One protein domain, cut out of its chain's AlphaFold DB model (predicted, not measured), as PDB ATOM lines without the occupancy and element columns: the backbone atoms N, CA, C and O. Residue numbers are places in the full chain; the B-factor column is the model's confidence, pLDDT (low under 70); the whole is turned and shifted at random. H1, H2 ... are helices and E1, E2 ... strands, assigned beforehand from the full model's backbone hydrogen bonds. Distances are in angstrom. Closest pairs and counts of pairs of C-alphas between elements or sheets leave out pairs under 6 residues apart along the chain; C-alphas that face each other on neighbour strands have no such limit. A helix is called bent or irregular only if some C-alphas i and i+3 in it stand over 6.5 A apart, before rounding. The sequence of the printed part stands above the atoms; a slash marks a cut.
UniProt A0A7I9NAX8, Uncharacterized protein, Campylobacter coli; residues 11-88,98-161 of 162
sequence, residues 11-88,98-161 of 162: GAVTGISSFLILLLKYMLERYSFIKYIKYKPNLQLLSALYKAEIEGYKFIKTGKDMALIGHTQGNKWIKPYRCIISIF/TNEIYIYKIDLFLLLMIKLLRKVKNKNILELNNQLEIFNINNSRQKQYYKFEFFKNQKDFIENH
ATOM      1  N   GLY A  11      32.808  34.036  14.394       41.09
ATOM      2  CA  GLY A  11      32.094  34.435  15.626       41.09
ATOM      3  C   GLY A  11      30.640  33.946  15.745       41.09
ATOM      4  O   GLY A  11      30.268  33.346  16.746       41.09
ATOM      5  N   ALA A  12      29.810  34.171  14.721       45.25
ATOM      6  CA  ALA A  12      28.399  33.749  14.704       45.25
ATOM      7  C   ALA A  12      28.205  32.354  14.081       45.25
ATOM      8  O   ALA A  12      27.245  31.642  14.388       45.25
ATOM      9  N   VAL A  13      29.154  31.929  13.239       50.84
ATOM     10  CA  VAL A  13      29.143  30.614  12.592       50.84
ATOM     11  C   VAL A  13      29.474  29.505  13.586       50.84
ATOM     12  O   VAL A  13      28.970  28.405  13.417       50.84
ATOM     13  N   THR A  14      30.220  29.753  14.668       55.06
ATOM     14  CA  THR A  14      30.526  28.724  15.685       55.06
ATOM     15  C   THR A  14      29.289  28.255  16.448       55.06
ATOM     16  O   THR A  14      29.160  27.061  16.699       55.06
ATOM     17  N   GLY A  15      28.330  29.137  16.747       57.19
ATOM     18  CA  GLY A  15      27.068  28.760  17.398       57.19
ATOM     19  C   GLY A  15      26.162  27.909  16.501       57.19
ATOM     20  O   GLY A  15      25.705  26.839  16.899       57.19
ATOM     21  N   ILE A  16      25.949  28.338  15.254       67.88
ATOM     22  CA  ILE A  16      25.077  27.623  14.306       67.88
ATOM     23  C   ILE A  16      25.746  26.337  13.809       67.88
ATOM     24  O   ILE A  16      25.098  25.296  13.736       67.88
ATOM     25  N   SER A  17      27.050  26.362  13.517       64.44
ATOM     26  CA  SER A  17      27.791  25.159  13.112       64.44
ATOM     27  C   SER A  17      27.899  24.145  14.248       64.44
ATOM     28  O   SER A  17      27.681  22.962  14.005       64.44
ATOM     29  N   SER A  18      28.143  24.570  15.493       68.62
ATOM     30  CA  SER A  18      28.128  23.653  16.643       68.62
ATOM     31  C   SER A  18      26.743  23.046  16.866       68.62
ATOM     32  O   SER A  18      26.641  21.838  17.085       68.62
ATOM     33  N   PHE A  19      25.672  23.833  16.717       76.62
ATOM     34  CA  PHE A  19      24.301  23.325  16.749       76.62
ATOM     35  C   PHE A  19      24.035  22.300  15.635       76.62
ATOM     36  O   PHE A  19      23.512  21.220  15.905       76.62
ATOM     37  N   LEU A  20      24.452  22.585  14.397       78.56
ATOM     38  CA  LEU A  20      24.316  21.664  13.265       78.56
ATOM     39  C   LEU A  20      25.124  20.375  13.466       78.56
ATOM     40  O   LEU A  20      24.631  19.293  13.158       78.56
ATOM     41  N   ILE A  21      26.333  20.460  14.026       78.19
ATOM     42  CA  ILE A  21      27.167  19.295  14.351       78.19
ATOM     43  C   ILE A  21      26.498  18.437  15.431       78.19
ATOM     44  O   ILE A  21      26.463  17.209  15.312       78.19
ATOM     45  N   LEU A  22      25.937  19.060  16.471       77.81
ATOM     46  CA  LEU A  22      25.171  18.365  17.508       77.81
ATOM     47  C   LEU A  22      23.940  17.669  16.920       77.81
ATOM     48  O   LEU A  22      23.714  16.493  17.210       77.81
ATOM     49  N   LEU A  23      23.194  18.360  16.056       79.56
ATOM     50  CA  LEU A  23      22.031  17.817  15.359       79.56
ATOM     51  C   LEU A  23      22.417  16.627  14.470       79.56
ATOM     52  O   LEU A  23      21.762  15.587  14.506       79.56
ATOM     53  N   LEU A  24      23.507  16.743  13.709       79.50
ATOM     54  CA  LEU A  24      24.007  15.678  12.842       79.50
ATOM     55  C   LEU A  24      24.415  14.449  13.659       79.50
ATOM     56  O   LEU A  24      23.981  13.337  13.365       79.50
ATOM     57  N   LYS A  25      25.214  14.645  14.716       78.50
ATOM     58  CA  LYS A  25      25.631  13.570  15.625       78.50
ATOM     59  C   LYS A  25      24.419  12.851  16.207       78.50
ATOM     60  O   LYS A  25      24.372  11.623  16.223       78.50
ATOM     61  N   TYR A  26      23.427  13.624  16.621       78.81
ATOM     62  CA  TYR A  26      22.178  13.120  17.151       78.81
ATOM     63  C   TYR A  26      21.386  12.299  16.112       78.81
ATOM     64  O   TYR A  26      20.969  11.176  16.396       78.81
ATOM     65  N   MET A  27      21.235  12.795  14.879       79.75
ATOM     66  CA  MET A  27      20.555  12.073  13.794       79.75
ATOM     67  C   MET A  27      21.269  10.767  13.429       79.75
ATOM     68  O   MET A  27      20.616   9.741  13.225       79.75
ATOM     69  N   LEU A  28      22.603  10.774  13.404       80.12
ATOM     70  CA  LEU A  28      23.414   9.579  13.161       80.12
ATOM     71  C   LEU A  28      23.233   8.529  14.267       80.12
ATOM     72  O   LEU A  28      23.098   7.341  13.967       80.12
ATOM     73  N   GLU A  29      23.167   8.949  15.536       79.25
ATOM     74  CA  GLU A  29      22.862   8.056  16.659       79.25
ATOM     75  C   GLU A  29      21.487   7.392  16.464       79.25
ATOM     76  O   GLU A  29      21.373   6.168  16.528       79.25
ATOM     77  N   ARG A  30      20.448   8.150  16.102       85.00
ATOM     78  CA  ARG A  30      19.097   7.603  15.865       85.00
ATOM     79  C   ARG A  30      19.024   6.688  14.644       85.00
ATOM     80  O   ARG A  30      18.391   5.634  14.701       85.00
ATOM     81  N   TYR A  31      19.714   7.035  13.561       82.88
ATOM     82  CA  TYR A  31      19.824   6.170  12.389       82.88
ATOM     83  C   TYR A  31      20.496   4.833  12.734       82.88
ATOM     84  O   TYR A  31      20.028   3.773  12.311       82.88
ATOM     85  N   SER A  32      21.542   4.858  13.570       81.19
ATOM     86  CA  SER A  32      22.206   3.634  14.033       81.19
ATOM     87  C   SER A  32      21.269   2.723  14.840       81.19
ATOM     88  O   SER A  32      21.308   1.509  14.654       81.19
ATOM     89  N   PHE A  33      20.348   3.285  15.635       85.19
ATOM     90  CA  PHE A  33      19.315   2.512  16.339       85.19
ATOM     91  C   PHE A  33      18.342   1.812  15.379       85.19
ATOM     92  O   PHE A  33      18.056   0.624  15.535       85.19
ATOM     93  N   ILE A  34      17.869   2.516  14.346       83.38
ATOM     94  CA  ILE A  34      16.983   1.929  13.324       83.38
ATOM     95  C   ILE A  34      17.695   0.780  12.603       83.38
ATOM     96  O   ILE A  34      17.121  -0.294  12.412       83.38
ATOM     97  N   LYS A  35      18.963   0.988  12.229       84.25
ATOM     98  CA  LYS A  35      19.792  -0.043  11.598       84.25
ATOM     99  C   LYS A  35      19.968  -1.251  12.527       84.25
ATOM    100  O   LYS A  35      19.805  -2.384  12.084       84.25
ATOM    101  N   TYR A  36      20.234  -1.020  13.808       83.69
ATOM    102  CA  TYR A  36      20.362  -2.072  14.813       83.69
ATOM    103  C   TYR A  36      19.102  -2.948  14.906       83.69
ATOM    104  O   TYR A  36      19.206  -4.169  14.780       83.69
ATOM    105  N   ILE A  37      17.915  -2.335  15.014       83.19
ATOM    106  CA  ILE A  37      16.632  -3.062  15.053       83.19
ATOM    107  C   ILE A  37      16.411  -3.887  13.781       83.19
ATOM    108  O   ILE A  37      15.832  -4.971  13.841       83.19
ATOM    109  N   LYS A  38      16.833  -3.371  12.622       80.94
ATOM    110  CA  LYS A  38      16.579  -4.004  11.326       80.94
ATOM    111  C   LYS A  38      17.465  -5.224  11.061       80.94
ATOM    112  O   LYS A  38      16.983  -6.166  10.443       80.94
ATOM    113  N   TYR A  39      18.739  -5.195  11.456       77.56
ATOM    114  CA  TYR A  39      19.721  -6.166  10.953       77.56
ATOM    115  C   TYR A  39      20.189  -7.210  11.973       77.56
ATOM    116  O   TYR A  39      20.281  -8.376  11.603       77.56
ATOM    117  N   LYS A  40      20.516  -6.835  13.220       70.62
ATOM    118  CA  LYS A  40      21.019  -7.779  14.244       70.62
ATOM    119  C   LYS A  40      20.687  -7.301  15.665       70.62
ATOM    120  O   LYS A  40      21.588  -6.865  16.386       70.62
ATOM    121  N   PRO A  41      19.412  -7.347  16.078       76.38
ATOM    122  CA  PRO A  41      19.048  -6.914  17.414       76.38
ATOM    123  C   PRO A  41      19.410  -7.964  18.470       76.38
ATOM    124  O   PRO A  41      19.049  -9.132  18.353       76.38
ATOM    125  N   ASN A  42      20.042  -7.537  19.563       81.38
ATOM    126  CA  ASN A  42      19.962  -8.270  20.820       81.38
ATOM    127  C   ASN A  42      18.551  -8.073  21.398       81.38
ATOM    128  O   ASN A  42      18.168  -6.967  21.796       81.38
ATOM    129  N   LEU A  43      17.789  -9.168  21.424       83.50
ATOM    130  CA  LEU A  43      16.399  -9.191  21.875       83.50
ATOM    131  C   LEU A  43      16.254  -8.845  23.360       83.50
ATOM    132  O   LEU A  43      15.289  -8.189  23.722       83.50
ATOM    133  N   GLN A  44      17.211  -9.207  24.220       84.50
ATOM    134  CA  GLN A  44      17.130  -8.885  25.650       84.50
ATOM    135  C   GLN A  44      17.229  -7.377  25.889       84.50
ATOM    136  O   GLN A  44      16.409  -6.808  26.608       84.50
ATOM    137  N   LEU A  45      18.184  -6.713  25.230       85.19
ATOM    138  CA  LEU A  45      18.328  -5.262  25.317       85.19
ATOM    139  C   LEU A  45      17.115  -4.543  24.709       85.19
ATOM    140  O   LEU A  45      16.618  -3.581  25.288       85.19
ATOM    141  N   LEU A  46      16.602  -5.018  23.568       87.56
ATOM    142  CA  LEU A  46      15.396  -4.443  22.971       87.56
ATOM    143  C   LEU A  46      14.154  -4.626  23.849       87.56
ATOM    144  O   LEU A  46      13.408  -3.666  24.020       87.56
ATOM    145  N   SER A  47      13.951  -5.805  24.439       89.56
ATOM    146  CA  SER A  47      12.850  -6.061  25.375       89.56
ATOM    147  C   SER A  47      12.949  -5.176  26.613       89.56
ATOM    148  O   SER A  47      11.937  -4.634  27.055       89.56
ATOM    149  N   ALA A  48      14.160  -4.942  27.133       89.31
ATOM    150  CA  ALA A  48      14.373  -4.015  28.240       89.31
ATOM    151  C   ALA A  48      13.992  -2.572  27.864       89.31
ATOM    152  O   ALA A  48      13.284  -1.899  28.611       89.31
ATOM    153  N   LEU A  49      14.405  -2.094  26.687       90.19
ATOM    154  CA  LEU A  49      14.058  -0.750  26.208       90.19
ATOM    155  C   LEU A  49      12.562  -0.601  25.925       90.19
ATOM    156  O   LEU A  49      11.972   0.436  26.223       90.19
ATOM    157  N   TYR A  50      11.945  -1.646  25.376       91.31
ATOM    158  CA  TYR A  50      10.511  -1.697  25.125       91.31
ATOM    159  C   TYR A  50       9.713  -1.649  26.432       91.31
ATOM    160  O   TYR A  50       8.811  -0.823  26.574       91.31
ATOM    161  N   LYS A  51      10.112  -2.450  27.430       93.25
ATOM    162  CA  LYS A  51       9.547  -2.400  28.783       93.25
ATOM    163  C   LYS A  51       9.690  -1.012  29.404       93.25
ATOM    164  O   LYS A  51       8.735  -0.487  29.969       93.25
ATOM    165  N   ALA A  52      10.865  -0.398  29.268       91.38
ATOM    166  CA  ALA A  52      11.111   0.936  29.795       91.38
ATOM    167  C   ALA A  52      10.198   2.004  29.179       91.38
ATOM    168  O   ALA A  52       9.735   2.887  29.899       91.38
ATOM    169  N   GLU A  53       9.884   1.903  27.887       93.56
ATOM    170  CA  GLU A  53       8.917   2.797  27.244       93.56
ATOM    171  C   GLU A  53       7.488   2.584  27.748       93.56
ATOM    172  O   GLU A  53       6.817   3.569  28.053       93.56
ATOM    173  N   ILE A  54       7.032   1.333  27.879       92.56
ATOM    174  CA  ILE A  54       5.672   1.026  28.346       92.56
ATOM    175  C   ILE A  54       5.462   1.481  29.790       92.56
ATOM    176  O   ILE A  54       4.448   2.098  30.109       92.56
ATOM    177  N   GLU A  55       6.419   1.169  30.663       92.38
ATOM    178  CA  GLU A  55       6.288   1.356  32.112       92.38
ATOM    179  C   GLU A  55       6.831   2.718  32.587       92.38
ATOM    180  O   GLU A  55       6.732   3.072  33.767       92.38
ATOM    181  N   GLY A  56       7.372   3.519  31.661       89.44
ATOM    182  CA  GLY A  56       7.854   4.874  31.921       89.44
ATOM    183  C   GLY A  56       9.161   4.926  32.714       89.44
ATOM    184  O   GLY A  56       9.395   5.879  33.463       89.44
ATOM    185  N   TYR A  57      10.016   3.913  32.575       91.81
ATOM    186  CA  TYR A  57      11.339   3.907  33.189       91.81
ATOM    187  C   TYR A  57      12.313   4.788  32.414       91.81
ATOM    188  O   TYR A  57      12.361   4.783  31.184       91.81
ATOM    189  N   LYS A  58      13.131   5.537  33.155       89.50
ATOM    190  CA  LYS A  58      14.147   6.436  32.587       89.50
ATOM    191  C   LYS A  58      15.553   5.871  32.715       89.50
ATOM    192  O   LYS A  58      16.463   6.356  32.045       89.50
ATOM    193  N   PHE A  59      15.734   4.868  33.571       86.94
ATOM    194  CA  PHE A  59      17.027   4.251  33.808       86.94
ATOM    195  C   PHE A  59      16.942   2.731  33.758       86.94
ATOM    196  O   PHE A  59      15.990   2.136  34.267       86.94
ATOM    197  N   ILE A  60      17.976   2.127  33.174       87.81
ATOM    198  CA  ILE A  60      18.189   0.680  33.137       87.81
ATOM    199  C   ILE A  60      19.576   0.393  33.698       87.81
ATOM    200  O   ILE A  60      20.555   0.997  33.263       87.81
ATOM    201  N   LYS A  61      19.669  -0.545  34.633       85.19
ATOM    202  CA  LYS A  61      20.931  -1.086  35.146       85.19
ATOM    203  C   LYS A  61      21.148  -2.477  34.561       85.19
ATOM    204  O   LYS A  61      20.211  -3.269  34.534       85.19
ATOM    205  N   THR A  62      22.356  -2.756  34.080       83.06
ATOM    206  CA  THR A  62      22.729  -4.043  33.472       83.06
ATOM    207  C   THR A  62      24.243  -4.284  33.567       83.06
ATOM    208  O   THR A  62      24.999  -3.357  33.861       83.06
ATOM    209  N   GLY A  63      24.692  -5.517  33.337       76.00
ATOM    210  CA  GLY A  63      26.110  -5.898  33.357       76.00
ATOM    211  C   GLY A  63      26.890  -5.503  32.092       76.00
ATOM    212  O   GLY A  63      26.309  -5.107  31.076       76.00
ATOM    213  N   LYS A  64      28.223  -5.642  32.158       73.38
ATOM    214  CA  LYS A  64      29.207  -5.289  31.111       73.38
ATOM    215  C   LYS A  64      28.864  -5.800  29.706       73.38
ATOM    216  O   LYS A  64      28.921  -5.025  28.756       73.38
ATOM    217  N   ASP A  65      28.443  -7.051  29.553       70.19
ATOM    218  CA  ASP A  65      28.227  -7.637  28.217       70.19
ATOM    219  C   ASP A  65      27.055  -6.991  27.470       70.19
ATOM    220  O   ASP A  65      27.162  -6.610  26.303       70.19
ATOM    221  N   MET A  66      25.934  -6.789  28.166       70.56
ATOM    222  CA  MET A  66      24.758  -6.109  27.609       70.56
ATOM    223  C   MET A  66      25.041  -4.625  27.361       70.56
ATOM    224  O   MET A  66      24.544  -4.042  26.393       70.56
ATOM    225  N   ALA A  67      25.879  -4.033  28.212       63.16
ATOM    226  CA  ALA A  67      26.361  -2.671  28.086       63.16
ATOM    227  C   ALA A  67      27.222  -2.458  26.828       63.16
ATOM    228  O   ALA A  67      26.973  -1.526  26.061       63.16
ATOM    229  N   LEU A  68      28.186  -3.343  26.568       65.56
ATOM    230  CA  LEU A  68      29.044  -3.277  25.384       65.56
ATOM    231  C   LEU A  68      28.222  -3.358  24.091       65.56
ATOM    232  O   LEU A  68      28.447  -2.581  23.166       65.56
ATOM    233  N   ILE A  69      27.202  -4.216  24.028       67.69
ATOM    234  CA  ILE A  69      26.351  -4.342  22.832       67.69
ATOM    235  C   ILE A  69      25.614  -3.029  22.521       67.69
ATOM    236  O   ILE A  69      25.529  -2.634  21.354       67.69
ATOM    237  N   GLY A  70      25.130  -2.335  23.552       60.94
ATOM    238  CA  GLY A  70      24.446  -1.049  23.417       60.94
ATOM    239  C   GLY A  70      25.369   0.142  23.140       60.94
ATOM    240  O   GLY A  70      24.902   1.104  22.543       60.94
ATOM    241  N   HIS A  71      26.642   0.078  23.550       63.19
ATOM    242  CA  HIS A  71      27.599   1.198  23.525       63.19
ATOM    243  C   HIS A  71      28.768   1.029  22.526       63.19
ATOM    244  O   HIS A  71      29.583   1.938  22.350       63.19
ATOM    245  N   THR A  72      28.905  -0.131  21.876       58.41
ATOM    246  CA  THR A  72      29.977  -0.401  20.896       58.41
ATOM    247  C   THR A  72      30.004   0.640  19.776       58.41
ATOM    248  O   THR A  72      29.004   1.283  19.468       58.41
ATOM    249  N   GLN A  73      31.158   0.803  19.114       53.41
ATOM    250  CA  GLN A  73      31.380   1.846  18.100       53.41
ATOM    251  C   GLN A  73      30.320   1.889  16.970       53.41
ATOM    252  O   GLN A  73      30.164   2.939  16.342       53.41
ATOM    253  N   GLY A  74      29.565   0.802  16.748       57.84
ATOM    254  CA  GLY A  74      28.443   0.720  15.801       57.84
ATOM    255  C   GLY A  74      27.051   1.092  16.345       57.84
ATOM    256  O   GLY A  74      26.161   1.374  15.546       57.84
ATOM    257  N   ASN A  75      26.860   1.143  17.667       65.00
ATOM    258  CA  ASN A  75      25.596   1.414  18.356       65.00
ATOM    259  C   ASN A  75      25.814   2.564  19.350       65.00
ATOM    260  O   ASN A  75      26.163   2.348  20.498       65.00
ATOM    261  N   LYS A  76      25.666   3.819  18.913       69.88
ATOM    262  CA  LYS A  76      25.942   4.997  19.772       69.88
ATOM    263  C   LYS A  76      24.694   5.584  20.436       69.88
ATOM    264  O   LYS A  76      24.750   6.662  21.021       69.88
ATOM    265  N   TRP A  77      23.567   4.892  20.312       76.62
ATOM    266  CA  TRP A  77      22.238   5.389  20.658       76.62
ATOM    267  C   TRP A  77      21.856   5.200  22.131       76.62
ATOM    268  O   TRP A  77      20.862   5.787  22.558       76.62
ATOM    269  N   ILE A  78      22.632   4.433  22.905       76.06
ATOM    270  CA  ILE A  78      22.494   4.304  24.358       76.06
ATOM    271  C   ILE A  78      23.871   4.449  25.020       76.06
ATOM    272  O   ILE A  78      24.815   3.733  24.698       76.06
ATOM    273  N   LYS A  79      24.011   5.430  25.921       73.06
ATOM    274  CA  LYS A  79      25.277   5.724  26.611       73.06
ATOM    275  C   LYS A  79      25.144   5.539  28.115       73.06
ATOM    276  O   LYS A  79      24.123   5.957  28.674       73.06
ATOM    277  N   PRO A  80      26.141   4.925  28.776       73.62
ATOM    278  CA  PRO A  80      26.088   4.740  30.211       73.62
ATOM    279  C   PRO A  80      26.168   6.106  30.889       73.62
ATOM    280  O   PRO A  80      27.026   6.930  30.587       73.62
ATOM    281  N   TYR A  81      25.240   6.345  31.805       74.75
ATOM    282  CA  TYR A  81      25.252   7.491  32.704       74.75
ATOM    283  C   TYR A  81      26.262   7.291  33.835       74.75
ATOM    284  O   TYR A  81      26.916   8.239  34.263       74.75
ATOM    285  N   ARG A  82      26.390   6.054  34.326       75.06
ATOM    286  CA  ARG A  82      27.316   5.697  35.402       75.06
ATOM    287  C   ARG A  82      27.812   4.267  35.224       75.06
ATOM    288  O   ARG A  82      27.032   3.396  34.848       75.06
ATOM    289  N   CYS A  83      29.080   4.036  35.540       75.69
ATOM    290  CA  CYS A  83      29.653   2.707  35.728       75.69
ATOM    291  C   CYS A  83      29.945   2.511  37.219       75.69
ATOM    292  O   CYS A  83      30.452   3.418  37.881       75.69
ATOM    293  N   ILE A  84      29.579   1.352  37.754       74.00
ATOM    294  CA  ILE A  84      29.862   0.923  39.118       74.00
ATOM    295  C   ILE A  84      30.786  -0.274  39.008       74.00
ATOM    296  O   ILE A  84      30.442  -1.288  38.405       74.00
ATOM    297  N   ILE A  85      31.963  -0.128  39.594       68.44
ATOM    298  CA  ILE A  85      32.990  -1.155  39.629       68.44
ATOM    299  C   ILE A  85      32.894  -1.810  41.006       68.44
ATOM    300  O   ILE A  85      32.859  -1.112  42.022       68.44
ATOM    301  N   SER A  86      32.792  -3.139  41.051       61.38
ATOM    302  CA  SER A  86      32.802  -3.864  42.324       61.38
ATOM    303  C   SER A  86      34.095  -3.573  43.092       61.38
ATOM    304  O   SER A  86      35.184  -3.650  42.524       61.38
ATOM    305  N   ILE A  87      33.985  -3.306  44.395       56.28
ATOM    306  CA  ILE A  87      35.132  -3.047  45.288       56.28
ATOM    307  C   ILE A  87      36.087  -4.258  45.335       56.28
ATOM    308  O   ILE A  87      37.279  -4.103  45.579       56.28
ATOM    309  N   PHE A  88      35.582  -5.460  45.035       53.09
ATOM    310  CA  PHE A  88      36.368  -6.694  44.970       53.09
ATOM    311  C   PHE A  88      36.982  -6.973  43.593       53.09
ATOM    312  O   PHE A  88      37.724  -7.944  43.445       53.09
ATOM    313  N   THR A  98      35.809  -8.731  35.514       54.88
ATOM    314  CA  THR A  98      35.413  -7.471  36.160       54.88
ATOM    315  C   THR A  98      33.889  -7.376  36.283       54.88
ATOM    316  O   THR A  98      33.187  -7.207  35.283       54.88
ATOM    317  N   ASN A  99      33.386  -7.424  37.520       68.25
ATOM    318  CA  ASN A  99      31.987  -7.186  37.902       68.25
ATOM    319  C   ASN A  99      31.586  -5.707  37.705       68.25
ATOM    320  O   ASN A  99      31.286  -4.994  38.668       68.25
ATOM    321  N   GLU A 100      31.628  -5.224  36.464       73.50
ATOM    322  CA  GLU A 100      31.190  -3.881  36.092       73.50
ATOM    323  C   GLU A 100      29.683  -3.863  35.854       73.50
ATOM    324  O   GLU A 100      29.132  -4.620  35.048       73.50
ATOM    325  N   ILE A 101      29.016  -2.948  36.546       76.81
ATOM    326  CA  ILE A 101      27.594  -2.684  36.392       76.81
ATOM    327  C   ILE A 101      27.438  -1.306  35.768       76.81
ATOM    328  O   ILE A 101      27.938  -0.305  36.280       76.81
ATOM    329  N   TYR A 102      26.667  -1.237  34.694       80.44
ATOM    330  CA  TYR A 102      26.388  -0.004  33.984       80.44
ATOM    331  C   TYR A 102      24.955   0.437  34.229       80.44
ATOM    332  O   TYR A 102      24.014  -0.356  34.194       80.44
ATOM    333  N   ILE A 103      24.789   1.736  34.444       80.50
ATOM    334  CA  ILE A 103      23.492   2.394  34.539       80.50
ATOM    335  C   ILE A 103      23.349   3.288  33.327       80.50
ATOM    336  O   ILE A 103      24.149   4.198  33.108       80.50
ATOM    337  N   TYR A 104      22.294   3.057  32.569       83.88
ATOM    338  CA  TYR A 104      21.932   3.807  31.385       83.88
ATOM    339  C   TYR A 104      20.815   4.774  31.711       83.88
ATOM    340  O   TYR A 104      19.806   4.381  32.289       83.88
ATOM    341  N   LYS A 105      20.980   6.030  31.297       87.31
ATOM    342  CA  LYS A 105      19.874   6.983  31.212       87.31
ATOM    343  C   LYS A 105      19.298   6.881  29.806       87.31
ATOM    344  O   LYS A 105      19.973   7.238  28.843       87.31
ATOM    345  N   ILE A 106      18.070   6.394  29.695       87.25
ATOM    346  CA  ILE A 106      17.365   6.348  28.418       87.25
ATOM    347  C   ILE A 106      16.886   7.760  28.117       87.25
ATOM    348  O   ILE A 106      16.157   8.368  28.906       87.25
ATOM    349  N   ASP A 107      17.322   8.313  26.994       85.69
ATOM    350  CA  ASP A 107      16.866   9.631  26.603       85.69
ATOM    351  C   ASP A 107      15.425   9.587  26.067       85.69
ATOM    352  O   ASP A 107      14.954   8.583  25.524       85.69
ATOM    353  N   LEU A 108      14.726  10.713  26.216       85.12
ATOM    354  CA  LEU A 108      13.317  10.847  25.854       85.12
ATOM    355  C   LEU A 108      13.043  10.475  24.395       85.12
ATOM    356  O   LEU A 108      11.988   9.934  24.079       85.12
ATOM    357  N   PHE A 109      13.969  10.766  23.493       84.56
ATOM    358  CA  PHE A 109      13.726  10.552  22.081       84.56
ATOM    359  C   PHE A 109      13.890   9.099  21.669       84.56
ATOM    360  O   PHE A 109      13.146   8.644  20.808       84.56
ATOM    361  N   LEU A 110      14.810   8.358  22.289       88.06
ATOM    362  CA  LEU A 110      14.876   6.912  22.103       88.06
ATOM    363  C   LEU A 110      13.550   6.256  22.525       88.06
ATOM    364  O   LEU A 110      13.000   5.446  21.778       88.06
ATOM    365  N   LEU A 111      12.982   6.686  23.658       89.88
ATOM    366  CA  LEU A 111      11.645   6.264  24.093       89.88
ATOM    367  C   LEU A 111      10.564   6.661  23.074       89.88
ATOM    368  O   LEU A 111       9.727   5.838  22.709       89.88
ATOM    369  N   LEU A 112      10.600   7.893  22.551       88.94
ATOM    370  CA  LEU A 112       9.670   8.338  21.506       88.94
ATOM    371  C   LEU A 112       9.794   7.512  20.221       88.94
ATOM    372  O   LEU A 112       8.775   7.189  19.620       88.94
ATOM    373  N   MET A 113      11.002   7.131  19.803       88.38
ATOM    374  CA  MET A 113      11.194   6.271  18.635       88.38
ATOM    375  C   MET A 113      10.561   4.900  18.842       88.38
ATOM    376  O   MET A 113       9.843   4.433  17.964       88.38
ATOM    377  N   ILE A 114      10.774   4.275  20.000       89.31
ATOM    378  CA  ILE A 114      10.153   2.987  20.338       89.31
ATOM    379  C   ILE A 114       8.625   3.125  20.335       89.31
ATOM    380  O   ILE A 114       7.929   2.319  19.712       89.31
ATOM    381  N   LYS A 115       8.101   4.202  20.933       90.56
ATOM    382  CA  LYS A 115       6.671   4.530  20.930       90.56
ATOM    383  C   LYS A 115       6.108   4.686  19.518       90.56
ATOM    384  O   LYS A 115       5.030   4.170  19.228       90.56
ATOM    385  N   LEU A 116       6.816   5.398  18.641       87.88
ATOM    386  CA  LEU A 116       6.429   5.586  17.244       87.88
ATOM    387  C   LEU A 116       6.448   4.257  16.488       87.88
ATOM    388  O   LEU A 116       5.456   3.931  15.844       87.88
ATOM    389  N   LEU A 117       7.518   3.468  16.624       86.25
ATOM    390  CA  LEU A 117       7.639   2.147  16.002       86.25
ATOM    391  C   LEU A 117       6.514   1.200  16.447       86.25
ATOM    392  O   LEU A 117       5.976   0.456  15.626       86.25
ATOM    393  N   ARG A 118       6.099   1.276  17.716       86.88
ATOM    394  CA  ARG A 118       4.920   0.564  18.223       86.88
ATOM    395  C   ARG A 118       3.629   1.063  17.574       86.88
ATOM    396  O   ARG A 118       2.829   0.251  17.120       86.88
ATOM    397  N   LYS A 119       3.420   2.384  17.504       86.81
ATOM    398  CA  LYS A 119       2.216   2.980  16.892       86.81
ATOM    399  C   LYS A 119       2.052   2.589  15.426       86.81
ATOM    400  O   LYS A 119       0.940   2.288  15.008       86.81
ATOM    401  N   VAL A 120       3.146   2.541  14.666       87.62
ATOM    402  CA  VAL A 120       3.131   2.097  13.261       87.62
ATOM    403  C   VAL A 120       3.127   0.573  13.111       87.62
ATOM    404  O   VAL A 120       3.311   0.077  12.005       87.62
ATOM    405  N   LYS A 121       2.923  -0.179  14.204       80.31
ATOM    406  CA  LYS A 121       2.851  -1.646  14.204       80.31
ATOM    407  C   LYS A 121       4.068  -2.285  13.526       80.31
ATOM    408  O   LYS A 121       3.942  -3.229  12.749       80.31
ATOM    409  N   ASN A 122       5.267  -1.769  13.809       81.50
ATOM    410  CA  ASN A 122       6.493  -2.368  13.298       81.50
ATOM    411  C   ASN A 122       6.589  -3.829  13.775       81.50
ATOM    412  O   ASN A 122       6.509  -4.091  14.977       81.50
ATOM    413  N   LYS A 123       6.770  -4.765  12.835       80.44
ATOM    414  CA  LYS A 123       6.762  -6.212  13.100       80.44
ATOM    415  C   LYS A 123       7.742  -6.611  14.209       80.44
ATOM    416  O   LYS A 123       7.359  -7.355  15.105       80.44
ATOM    417  N   ASN A 124       8.948  -6.041  14.203       78.69
ATOM    418  CA  ASN A 124       9.985  -6.357  15.187       78.69
ATOM    419  C   ASN A 124       9.582  -5.885  16.592       78.69
ATOM    420  O   ASN A 124       9.857  -6.566  17.568       78.69
ATOM    421  N   ILE A 125       8.901  -4.739  16.712       79.19
ATOM    422  CA  ILE A 125       8.442  -4.218  18.010       79.19
ATOM    423  C   ILE A 125       7.220  -4.977  18.536       79.19
ATOM    424  O   ILE A 125       7.109  -5.206  19.738       79.19
ATOM    425  N   LEU A 126       6.312  -5.397  17.654       80.12
ATOM    426  CA  LEU A 126       5.175  -6.241  18.035       80.12
ATOM    427  C   LEU A 126       5.629  -7.593  18.590       80.12
ATOM    428  O   LEU A 126       5.067  -8.073  19.570       80.12
ATOM    429  N   GLU A 127       6.664  -8.181  17.996       83.25
ATOM    430  CA  GLU A 127       7.235  -9.439  18.470       83.25
ATOM    431  C   GLU A 127       7.824  -9.306  19.884       83.25
ATOM    432  O   GLU A 127       7.598 -10.177  20.724       83.25
ATOM    433  N   LEU A 128       8.473  -8.176  20.195       84.69
ATOM    434  CA  LEU A 128       8.969  -7.893  21.549       84.69
ATOM    435  C   LEU A 128       7.847  -7.866  22.587       84.69
ATOM    436  O   LEU A 128       8.057  -8.310  23.712       84.69
ATOM    437  N   ASN A 129       6.655  -7.382  22.223       82.75
ATOM    438  CA  ASN A 129       5.511  -7.361  23.131       82.75
ATOM    439  C   ASN A 129       5.124  -8.766  23.594       82.75
ATOM    440  O   ASN A 129       4.901  -8.983  24.780       82.75
ATOM    441  N   ASN A 130       5.117  -9.726  22.671       81.50
ATOM    442  CA  ASN A 130       4.817 -11.122  22.981       81.50
ATOM    443  C   ASN A 130       5.954 -11.787  23.774       81.50
ATOM    444  O   ASN A 130       5.726 -12.720  24.536       81.50
ATOM    445  N   GLN A 131       7.184 -11.294  23.623       85.50
ATOM    446  CA  GLN A 131       8.360 -11.801  24.331       85.50
ATOM    447  C   GLN A 131       8.567 -11.166  25.717       85.50
ATOM    448  O   GLN A 131       9.461 -11.601  26.444       85.50
ATOM    449  N   LEU A 132       7.764 -10.172  26.118       88.12
ATOM    450  CA  LEU A 132       7.938  -9.473  27.397       88.12
ATOM    451  C   LEU A 132       7.772 -10.388  28.613       88.12
ATOM    452  O   LEU A 132       8.532 -10.264  29.573       88.12
ATOM    453  N   GLU A 133       6.809 -11.308  28.589       85.12
ATOM    454  CA  GLU A 133       6.609 -12.254  29.694       85.12
ATOM    455  C   GLU A 133       7.821 -13.173  29.856       85.12
ATOM    456  O   GLU A 133       8.371 -13.303  30.952       85.12
ATOM    457  N   ILE A 134       8.309 -13.725  28.743       86.62
ATOM    458  CA  ILE A 134       9.511 -14.565  28.702       86.62
ATOM    459  C   ILE A 134      10.728 -13.770  29.188       86.62
ATOM    460  O   ILE A 134      11.514 -14.263  29.997       86.62
ATOM    461  N   PHE A 135      10.868 -12.520  28.742       88.81
ATOM    462  CA  PHE A 135      11.915 -11.617  29.207       88.81
ATOM    463  C   PHE A 135      11.847 -11.414  30.724       88.81
ATOM    464  O   PHE A 135      12.865 -11.560  31.394       88.81
ATOM    465  N   ASN A 136      10.669 -11.135  31.285       86.38
ATOM    466  CA  ASN A 136      10.498 -10.914  32.721       86.38
ATOM    467  C   ASN A 136      10.857 -12.157  33.551       86.38
ATOM    468  O   ASN A 136      11.538 -12.027  34.571       86.38
ATOM    469  N   ILE A 137      10.451 -13.347  33.100       86.06
ATOM    470  CA  ILE A 137      10.783 -14.626  33.748       86.06
ATOM    471  C   ILE A 137      12.292 -14.886  33.690       86.06
ATOM    472  O   ILE A 137      12.908 -15.252  34.688       86.06
ATOM    473  N   ASN A 138      12.913 -14.682  32.532       85.12
ATOM    474  CA  ASN A 138      14.348 -14.902  32.382       85.12
ATOM    475  C   ASN A 138      15.154 -13.897  33.210       85.12
ATOM    476  O   ASN A 138      16.106 -14.271  33.891       85.12
ATOM    477  N   ASN A 139      14.728 -12.637  33.216       85.94
ATOM    478  CA  ASN A 139      15.359 -11.572  33.977       85.94
ATOM    479  C   ASN A 139      15.254 -11.796  35.496       85.94
ATOM    480  O   ASN A 139      16.165 -11.446  36.240       85.94
ATOM    481  N   SER A 140      14.167 -12.397  35.992       81.50
ATOM    482  CA  SER A 140      14.034 -12.710  37.421       81.50
ATOM    483  C   SER A 140      14.952 -13.850  37.874       81.50
ATOM    484  O   SER A 140      15.398 -13.832  39.019       81.50
ATOM    485  N   ARG A 141      15.273 -14.791  36.975       79.75
ATOM    486  CA  ARG A 141      16.175 -15.935  37.220       79.75
ATOM    487  C   ARG A 141      17.661 -15.594  37.095       79.75
ATOM    488  O   ARG A 141      18.506 -16.382  37.514       79.75
ATOM    489  N   GLN A 142      17.998 -14.451  36.503       75.62
ATOM    490  CA  GLN A 142      19.382 -14.012  36.362       75.62
ATOM    491  C   GLN A 142      19.974 -13.576  37.707       75.62
ATOM    492  O   GLN A 142      19.299 -12.998  38.561       75.62
ATOM    493  N   LYS A 143      21.281 -13.815  37.873       68.00
ATOM    494  CA  LYS A 143      22.053 -13.270  38.996       68.00
ATOM    495  C   LYS A 143      21.963 -11.740  38.989       68.00
ATOM    496  O   LYS A 143      21.897 -11.135  37.921       68.00
ATOM    497  N   GLN A 144      22.057 -11.121  40.167       65.62
ATOM    498  CA  GLN A 144      21.946  -9.664  40.361       65.62
ATOM    499  C   GLN A 144      22.792  -8.834  39.372       65.62
ATOM    500  O   GLN A 144      22.341  -7.793  38.911       65.62
ATOM    501  N   TYR A 145      23.982  -9.313  38.998       60.53
ATOM    502  CA  TYR A 145      24.910  -8.625  38.089       60.53
ATOM    503  C   TYR A 145      24.537  -8.699  36.599       60.53
ATOM    504  O   TYR A 145      24.965  -7.854  35.819       60.53
ATOM    505  N   TYR A 146      23.738  -9.691  36.201       64.81
ATOM    506  CA  TYR A 146      23.302  -9.897  34.813       64.81
ATOM    507  C   TYR A 146      21.848  -9.476  34.583       64.81
ATOM    508  O   TYR A 146      21.410  -9.366  33.442       64.81
ATOM    509  N   LYS A 147      21.119  -9.217  35.671       80.88
ATOM    510  CA  LYS A 147      19.720  -8.813  35.674       80.88
ATOM    511  C   LYS A 147      19.557  -7.353  35.252       80.88
ATOM    512  O   LYS A 147      20.269  -6.463  35.714       80.88
ATOM    513  N   PHE A 148      18.551  -7.101  34.424       86.06
ATOM    514  CA  PHE A 148      18.023  -5.773  34.157       86.06
ATOM    515  C   PHE A 148      17.212  -5.279  35.356       86.06
ATOM    516  O   PHE A 148      16.183  -5.861  35.714       86.06
ATOM    517  N   GLU A 149      17.651  -4.174  35.949       88.19
ATOM    518  CA  GLU A 149      16.865  -3.425  36.932       88.19
ATOM    519  C   GLU A 149      16.405  -2.099  36.319       88.19
ATOM    520  O   GLU A 149      17.119  -1.481  35.524       88.19
ATOM    521  N   PHE A 150      15.201  -1.665  36.688       90.69
ATOM    522  CA  PHE A 150      14.518  -0.534  36.073       90.69
ATOM    523  C   PHE A 150      14.174   0.520  37.118       90.69
ATOM    524  O   PHE A 150      13.643   0.188  38.176       90.69
ATOM    525  N   PHE A 151      14.431   1.791  36.805       89.81
ATOM    526  CA  PHE A 151      14.175   2.897  37.727       89.81
ATOM    527  C   PHE A 151      13.464   4.047  37.019       89.81
ATOM    528  O   PHE A 151      13.792   4.415  35.883       89.81
ATOM    529  N   LYS A 152      12.468   4.631  37.696       89.38
ATOM    530  CA  LYS A 152      11.736   5.792  37.175       89.38
ATOM    531  C   LYS A 152      12.563   7.055  37.356       89.38
ATOM    532  O   LYS A 152      12.617   7.881  36.445       89.38
ATOM    533  N   ASN A 153      13.257   7.166  38.488       84.62
ATOM    534  CA  ASN A 153      14.106   8.299  38.819       84.62
ATOM    535  C   ASN A 153      15.483   7.855  39.331       84.62
ATOM    536  O   ASN A 153      15.696   6.713  39.727       84.62
ATOM    537  N   GLN A 154      16.432   8.794  39.355       77.19
ATOM    538  CA  GLN A 154      17.784   8.541  39.864       77.19
ATOM    539  C   GLN A 154      17.801   8.245  41.374       77.19
ATOM    540  O   GLN A 154      18.660   7.501  41.836       77.19
ATOM    541  N   LYS A 155      16.874   8.828  42.146       77.50
ATOM    542  CA  LYS A 155      16.794   8.634  43.604       77.50
ATOM    543  C   LYS A 155      16.468   7.186  43.966       77.50
ATOM    544  O   LYS A 155      17.185   6.611  44.775       77.50
ATOM    545  N   ASP A 156      15.512   6.583  43.257       72.50
ATOM    546  CA  ASP A 156      15.116   5.175  43.402       72.50
ATOM    547  C   ASP A 156      16.315   4.222  43.267       72.50
ATOM    548  O   ASP A 156      16.346   3.147  43.856       72.50
ATOM    549  N   PHE A 157      17.322   4.606  42.481       65.31
ATOM    550  CA  PHE A 157      18.563   3.852  42.370       65.31
ATOM    551  C   PHE A 157      19.478   4.049  43.593       65.31
ATOM    552  O   PHE A 157      20.029   3.081  44.107       65.31
ATOM    553  N   ILE A 158      19.661   5.292  44.049       66.00
ATOM    554  CA  ILE A 158      20.592   5.639  45.138       66.00
ATOM    555  C   ILE A 158      20.143   5.037  46.475       66.00
ATOM    556  O   ILE A 158      20.991   4.623  47.257       66.00
ATOM    557  N   GLU A 159      18.838   4.981  46.734       61.88
ATOM    558  CA  GLU A 159      18.286   4.423  47.977       61.88
ATOM    559  C   GLU A 159      18.415   2.897  48.049       61.88
ATOM    560  O   GLU A 159      18.618   2.356  49.128       61.88
ATOM    561  N   ASN A 160      18.361   2.207  46.906       58.00
ATOM    562  CA  ASN A 160      18.412   0.744  46.848       58.00
ATOM    563  C   ASN A 160      19.834   0.163  46.754       58.00
ATOM    564  O   ASN A 160      19.991  -1.050  46.871       58.00
ATOM    565  N   HIS A 161      20.852   0.995  46.502       59.19
ATOM    566  CA  HIS A 161      22.223   0.546  46.200       59.19
ATOM    567  C   HIS A 161      23.316   1.380  46.902       59.19
ATOM    568  O   HIS A 161      24.419   1.522  46.365       59.19
TER     569      HIS A 161
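This is residues 11 to 88 and 98 to 161 of the 162 residues of an uncharacterized protein of Campylobacter coli (UniProt A0A7I9NAX8). A small, twisted antiparallel sheet of four strands has two helices, H2 and H3, over one face, and on the far side of H2 from the sheet H4 and the first arm of the bent helix H5 cross H2. The longest helix, H1, passes close to H4 and the first arm of H5 and then reaches away as an arm, its residues 11 to 24 sticking out free; the short last helix, H6, only grazes the sheet. The printed part has 142 residues, with six named helices and four named strands in the order H1 H2 E1 H3 E2 E3 H4 H5 E4 H6; the sheet's order is E2 E3 E1 E4, and the class is mixed, helices and strands. The whole is compact, with a radius of gyration of the C-alphas of 16.3 A, and spans 55 by 42 by 26 A; the body without residues 11 to 24 spans 45 by 34 by 26 A.

The sheet holds edge strands E2, residues 80 to 85, and E4, residues 149 to 151, and inner strands E3, residues 100 to 105, and E1, residues 59 to 63. It is only just strongly twisted, with C-alphas up to 4.0 A off its best plane. E2 and E3 are antiparallel at 160 degrees, with N 84 and O 101 2.8 A apart; E3 and E1 at 159 degrees, with N 102 and O 62 2.8 A apart; E1 and E4 at 160 degrees, with N 61 and O 149 2.9 A apart. H2, residues 43 to 55, is on the sheet at a height of 10.4 A, over E1 and, only just, over E4 with 3 C-alphas; it runs along the strands, at 16 degrees to E1 on the local plane. H3, residues 64 to 71, lies on the same face at a height of 9.1 A, over E3; it runs only just along the strands, at 29 degrees to E3 on the local plane. H2 and H3 with the sheet make two layers, helices on one face of a sheet. E1, H3, E2 form a split strand-helix-strand unit, two strands running the same way with another strand between them, and its crossover is right-handed. H4, residues 108 to 119, touches H2 about perpendicular, at 85 degrees, the closest C-alphas being those of Glu 53 and Leu 111, 5.4 A apart. H5, residues 123 to 141, was assigned as one helix by its hydrogen bonds but is bent, C-alphas 130 and 133 being 7.0 A apart; its arms H5a, residues 123 to 130, and H5b, residues 133 to 141, stand at a steep tilt of 59 degrees. H5a touches H2 about perpendicular, at 74 degrees, the closest C-alphas being those of Ser 47 and Leu 128, 5.7 A apart. E3, H4 H5, E4 form a second split unit, also right-handed. H1, residues 11 to 39, is close to H4 but not clearly touching, the closest C-alphas being those of Arg 30 and Leu 110, 7.6 A apart. H6, residues 154 to 160, only grazes the sheet with residues 154 to 157. Every O i to N i+4 pair is within hydrogen-bond range in H2, H3, H4 and H5b; the counts are 23 of 25 in H1, 3 of 4 in H5a and 2 of 3 in H6.

E3, 16.4 A long, begins at C-alpha 100 (31.190, -3.881, 36.092), and E1 measures 13.6 A. H1 is 42.7 A long and begins at C-alpha 11 (32.094, 34.435, 15.626). H2 measures 17.8 A and H4 16.3 A. H6 ends at C-alpha 160 (18.412, 0.744, 46.848).

The C-alphas of Gly 11 and Arg 141 are the two farthest apart, at 57.1 A. Residues 89 to 97 are not printed, and C-alphas 88 and 98 are 8.9 A apart across this cut, which lies in the link from E2 to E3. Of the links printed whole, H3 to E2 and H5 to E4 are short and the others tight. The mean pLDDT of the printed part is 77.9; it is under 70 at residues 11 to 18, 67 to 76, 85 to 88, 98 to 99, 143 to 146 and 157 to 161.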